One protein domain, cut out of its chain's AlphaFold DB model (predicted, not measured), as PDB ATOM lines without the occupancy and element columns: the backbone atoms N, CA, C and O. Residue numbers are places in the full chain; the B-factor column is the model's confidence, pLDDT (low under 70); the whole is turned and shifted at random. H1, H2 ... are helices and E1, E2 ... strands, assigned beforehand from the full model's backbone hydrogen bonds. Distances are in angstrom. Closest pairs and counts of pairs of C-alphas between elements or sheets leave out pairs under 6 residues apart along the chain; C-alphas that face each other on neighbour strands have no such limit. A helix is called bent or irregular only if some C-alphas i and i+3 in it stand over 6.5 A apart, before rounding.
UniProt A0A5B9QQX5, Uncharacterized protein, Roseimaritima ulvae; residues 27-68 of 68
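This is residues 27 to 68 of the 68 residues of an uncharacterized protein of Roseimaritima ulvae (UniProt A0A5B9QQX5). One long helix, H1, runs out from a small head, in which residues 27 to 28 pair antiparallel with residues 37 to 38 of the short strand E1 and the chain loops round between them; residues 55 to 68, of which 55 to 67 belong to H1, stick out free. The printed part has 42 residues, with E1 and then H1; the class is mostly helix. It is loose, with a radius of gyration of the C-alphas of 12.7 A, and flat, spanning 38 by 20 by 8 A.

E1 is residues 37 to 39, with C-alpha 37 at (94.455, 96.651, 105.180). H1 is residues 44 to 67, 32.9 A long, ending with C-alpha 67 at (73.728, 118.593, 91.458).

E1 pairs with no named strand. A tight link of 4 residues joins it to H1; their closest C-alphas, of Val 38 and Tyr 47, are 5.7 A apart. H1 is only just irregular, C-alphas 58 and 61 being 6.6 A apart, with a kink of 27 degrees near residue 61. In H1, 18 of 20 O i to N i+4 pairs are within hydrogen-bond range.

The farthest C-alphas, of Arg 42 and Gly 68, are 38.6 A apart. The printed part has no cut. Residues 30 to 35 and 62 to 68 have pLDDT under 70.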
ATOM      1  N   ALA A  27      95.530 101.363 102.574       89.50
ATOM      2  CA  ALA A  27      94.108 101.563 102.307       89.50
ATOM      3  C   ALA A  27      93.242 100.565 103.082       89.50
ATOM      4  O   ALA A  27      93.575  99.375 103.144       89.50
ATOM      5  N   VAL A  28      92.120 101.018 103.644       85.25
ATOM      6  CA  VAL A  28      91.189 100.151 104.380       85.25
ATOM      7  C   VAL A  28      90.130  99.589 103.424       85.25
ATOM      8  O   VAL A  28      89.314 100.332 102.878       85.25
ATOM      9  N   LYS A  29      90.116  98.262 103.216       76.75
ATOM     10  CA  LYS A  29      89.189  97.587 102.277       76.75
ATOM     11  C   LYS A  29      87.889  97.072 102.915       76.75
ATOM     12  O   LYS A  29      86.995  96.653 102.185       76.75
ATOM     13  N   GLY A  30      87.761  97.080 104.247       68.31
ATOM     14  CA  GLY A  30      86.518  96.707 104.940       68.31
ATOM     15  C   GLY A  30      86.692  96.233 106.388       68.31
ATOM     16  O   GLY A  30      87.806  96.066 106.868       68.31
ATOM     17  N   TRP A  31      85.564  95.989 107.072       61.72
ATOM     18  CA  TRP A  31      85.493  95.569 108.489       61.72
ATOM     19  C   TRP A  31      85.811  94.070 108.707       61.72
ATOM     20  O   TRP A  31      85.983  93.621 109.834       61.72
ATOM     21  N   SER A  32      85.893  93.255 107.647       57.94
ATOM     22  CA  SER A  32      86.216  91.823 107.765       57.94
ATOM     23  C   SER A  32      87.702  91.637 108.115       57.94
ATOM     24  O   SER A  32      88.586  91.944 107.313       57.94
ATOM     25  N   GLY A  33      87.956  91.190 109.349       55.03
ATOM     26  CA  GLY A  33      89.190  91.416 110.113       55.03
ATOM     27  C   GLY A  33      90.486  90.769 109.618       55.03
ATOM     28  O   GLY A  33      91.543  91.163 110.097       55.03
ATOM     29  N   ASP A  34      90.456  89.856 108.645       59.44
ATOM     30  CA  ASP A  34      91.678  89.140 108.235       59.44
ATOM     31  C   ASP A  34      92.479  89.847 107.132       59.44
ATOM     32  O   ASP A  34      93.679  89.618 106.991       59.44
ATOM     33  N   GLN A  35      91.854  90.733 106.346       61.19
ATOM     34  CA  GLN A  35      92.533  91.489 105.280       61.19
ATOM     35  C   GLN A  35      91.996  92.914 105.140       61.19
ATOM     36  O   GLN A  35      91.797  93.413 104.029       61.19
ATOM     37  N   ALA A  36      91.739  93.566 106.271       73.75
ATOM     38  CA  ALA A  36      91.182  94.912 106.298       73.75
ATOM     39  C   ALA A  36      92.124  95.971 105.691       73.75
ATOM     40  O   ALA A  36      91.645  97.015 105.261       73.75
ATOM     41  N   LEU A  37      93.433  95.701 105.621       84.88
ATOM     42  CA  LEU A  37      94.455  96.651 105.180       84.88
ATOM     43  C   LEU A  37      95.113  96.206 103.871       84.88
ATOM     44  O   LEU A  37      95.556  95.066 103.727       84.88
ATOM     45  N   VAL A  38      95.218  97.134 102.927       88.75
ATOM     46  CA  VAL A  38      95.903  96.960 101.646       88.75
ATOM     47  C   VAL A  38      97.091  97.903 101.616       88.75
ATOM     48  O   VAL A  38      96.927  99.118 101.583       88.75
ATOM     49  N   HIS A  39      98.297  97.348 101.610       91.00
ATOM     50  CA  HIS A  39      99.511  98.150 101.549       91.00
ATOM     51  C   HIS A  39      99.935  98.399 100.093       91.00
ATOM     52  O   HIS A  39      99.977  97.470  99.278       91.00
ATOM     53  N   ARG A  40     100.273  99.649  99.773       92.94
ATOM     54  CA  ARG A  40     100.662 100.111  98.431       92.94
ATOM     55  C   ARG A  40     101.953  99.467  97.927       92.94
ATOM     56  O   ARG A  40     102.082  99.240  96.730       92.94
ATOM     57  N   ASP A  41     102.895  99.188  98.821       91.62
ATOM     58  CA  ASP A  41     104.190  98.565  98.524       91.62
ATOM     59  C   ASP A  41     104.054  97.096  98.089       91.62
ATOM     60  O   ASP A  41     104.762  96.651  97.189       91.62
ATOM     61  N   ARG A  42     103.117  96.352  98.688       88.50
ATOM     62  CA  ARG A  42     102.875  94.932  98.381       88.50
ATOM     63  C   ARG A  42     101.880  94.739  97.243       88.50
ATOM     64  O   ARG A  42     102.037  93.837  96.422       88.50
ATOM     65  N   HIS A  43     100.840  95.567  97.206       88.06
ATOM     66  CA  HIS A  43      99.707  95.415  96.300       88.06
ATOM     67  C   HIS A  43      99.287  96.772  95.713       88.06
ATOM     68  O   HIS A  43      98.207  97.274  96.035       88.06
ATOM     69  N   PRO A  44     100.100  97.367  94.816       89.25
ATOM     70  CA  PRO A  44      99.838  98.704  94.284       89.25
ATOM     71  C   PRO A  44      98.519  98.784  93.506       89.25
ATOM     72  O   PRO A  44      97.768  99.735  93.678       89.25
ATOM     73  N   GLY A  45      98.193  97.772  92.693       91.25
ATOM     74  CA  GLY A  45      96.929  97.725  91.945       91.25
ATOM     75  C   GLY A  45      95.696  97.711  92.860       91.25
ATOM     76  O   GLY A  45      94.881  98.631  92.782       91.25
ATOM     77  N   PRO A  46      95.569  96.721  93.768       90.00
ATOM     78  CA  PRO A  46      94.478  96.680  94.739       90.00
ATOM     79  C   PRO A  46      94.382  97.930  95.619       90.00
ATOM     80  O   PRO A  46      93.274  98.375  95.902       90.00
ATOM     81  N   TYR A  47      95.514  98.524  96.014       92.19
ATOM     82  CA  TYR A  47      95.534  99.784  96.763       92.19
ATOM     83  C   TYR A  47      94.830 100.902  95.985       92.19
ATOM     84  O   TYR A  47      93.881 101.503  96.485       92.19
ATOM     85  N   TRP A  48      95.234 101.140  94.733       92.38
ATOM     86  CA  TRP A  48      94.634 102.194  93.911       92.38
ATOM     87  C   TRP A  48      93.162 101.930  93.582       92.38
ATOM     88  O   TRP A  48      92.380 102.875  93.514       92.38
ATOM     89  N   PHE A  49      92.762 100.664  93.436       90.75
ATOM     90  CA  PHE A  49      91.356 100.299  93.258       90.75
ATOM     91  C   PHE A  49      90.503 100.671  94.480       90.75
ATOM     92  O   PHE A  49      89.448 101.284  94.323       90.75
ATOM     93  N   VAL A  50      90.969 100.357  95.696       90.00
ATOM     94  CA  VAL A  50      90.263 100.721  96.937       90.00
ATOM     95  C   VAL A  50      90.184 102.239  97.089       90.00
ATOM     96  O   VAL A  50      89.103 102.757  97.360       90.00
ATOM     97  N   MET A  51      91.278 102.959  96.829       92.12
ATOM     98  CA  MET A  51      91.293 104.426  96.875       92.12
ATOM     99  C   MET A  51      90.304 105.045  95.879       92.12
ATOM    100  O   MET A  51      89.547 105.947  96.234       92.12
ATOM    101  N   ALA A  52      90.254 104.543  94.642       90.62
ATOM    102  CA  ALA A  52      89.296 105.016  93.643       90.62
ATOM    103  C   ALA A  52      87.844 104.747  94.070       90.62
ATOM    104  O   ALA A  52      86.991 105.626  93.948       90.62
ATOM    105  N   LEU A  53      87.562 103.562  94.621       88.88
ATOM    106  CA  LEU A  53      86.233 103.221  95.125       88.88
ATOM    107  C   LEU A  53      85.820 104.130  96.291       88.88
ATOM    108  O   LEU A  53      84.713 104.669  96.280       88.88
ATOM    109  N   GLN A  54      86.711 104.345  97.263       87.12
ATOM    110  CA  GLN A  54      86.469 105.269  98.372       87.12
ATOM    111  C   GLN A  54      86.208 106.690  97.866       87.12
ATOM    112  O   GLN A  54      85.283 107.340  98.347       87.12
ATOM    113  N   MET A  55      86.953 107.157  96.862       86.75
ATOM    114  CA  MET A  55      86.729 108.468  96.255       86.75
ATOM    115  C   MET A  55      85.330 108.568  95.619       86.75
ATOM    116  O   MET A  55      84.621 109.549  95.831       86.75
ATOM    117  N   VAL A  56      84.879 107.548  94.886       86.62
ATOM    118  CA  VAL A  56      83.527 107.540  94.294       86.62
ATOM    119  C   VAL A  56      82.439 107.540  95.371       86.62
ATOM    120  O   VAL A  56      81.452 108.263  95.244       86.62
ATOM    121  N   VAL A  57      82.611 106.778  96.449       83.12
ATOM    122  CA  VAL A  57      81.624 106.721  97.540       83.12
ATOM    123  C   VAL A  57      81.589 108.034  98.323       83.12
ATOM    124  O   VAL A  57      80.509 108.557  98.593       83.12
ATOM    125  N   LEU A  58      82.757 108.584  98.662       79.00
ATOM    126  CA  LEU A  58      82.869 109.803  99.461       79.00
ATOM    127  C   LEU A  58      82.496 111.059  98.678       79.00
ATOM    128  O   LEU A  58      81.889 111.949  99.257       79.00
ATOM    129  N   PHE A  59      82.836 111.147  97.391       76.75
ATOM    130  CA  PHE A  59      82.630 112.361  96.592       76.75
ATOM    131  C   PHE A  59      81.533 112.212  95.534       76.75
ATOM    132  O   PHE A  59      80.783 113.156  95.303       76.75
ATOM    133  N   GLY A  60      81.398 111.043  94.908       73.19
ATOM    134  CA  GLY A  60      80.444 110.815  93.818       73.19
ATOM    135  C   GLY A  60      78.988 110.770  94.278       73.19
ATOM    136  O   GLY A  60      78.137 111.410  93.663       73.19
ATOM    137  N   ILE A  61      78.700 110.076  95.384       71.50
ATOM    138  CA  ILE A  61      77.330 109.982  95.921       71.50
ATOM    139  C   ILE A  61      76.828 111.357  96.405       71.50
ATOM    140  O   ILE A  61      75.744 111.764  95.981       71.50
ATOM    141  N   PRO A  62      77.595 112.128  97.205       67.31
ATOM    142  CA  PRO A  62      77.147 113.452  97.629       67.31
ATOM    143  C   PRO A  62      77.059 114.448  96.473       67.31
ATOM    144  O   PRO A  62      76.130 115.248  96.443       67.31
ATOM    145  N   ALA A  63      77.979 114.397  95.500       65.06
ATOM    146  CA  ALA A  63      77.916 115.270  94.328       65.06
ATOM    147  C   ALA A  63      76.637 115.033  93.512       65.06
ATOM    148  O   ALA A  63      75.973 115.996  93.140       65.06
ATOM    149  N   TYR A  64      76.246 113.774  93.295       68.56
ATOM    150  CA  TYR A  64      74.984 113.464  92.620       68.56
ATOM    151  C   TYR A  64      73.771 114.005  93.391       68.56
ATOM    152  O   TYR A  64      72.874 114.579  92.794       68.56
ATOM    153  N   GLN A  65      73.762 113.903  94.721       63.97
ATOM    154  CA  GLN A  65      72.661 114.421  95.540       63.97
ATOM    155  C   GLN A  65      72.554 115.956  95.573       63.97
ATOM    156  O   GLN A  65      71.498 116.476  95.923       63.97
ATOM    157  N   ILE A  66      73.640 116.676  95.274       62.69
ATOM    158  CA  ILE A  66      73.686 118.147  95.300       62.69
ATOM    159  C   ILE A  66      73.395 118.747  93.914       62.69
ATOM    160  O   ILE A  66      72.838 119.842  93.840       62.69
ATOM    161  N   TRP A  67      73.771 118.060  92.830       56.88
ATOM    162  CA  TRP A  67      73.728 118.593  91.458       56.88
ATOM    163  C   TRP A  67      72.823 117.813  90.488       56.88
ATOM    164  O   TRP A  67      72.682 118.241  89.341       56.88
ATOM    165  N   GLY A  68      72.279 116.669  90.907       52.12
ATOM    166  CA  GLY A  68      71.417 115.783  90.114       52.12
ATOM    167  C   GLY A  68      69.931 115.940  90.394       52.12
ATOM    168  O   GLY A  68      69.569 116.442  91.481       52.12
TER     169      GLY A  68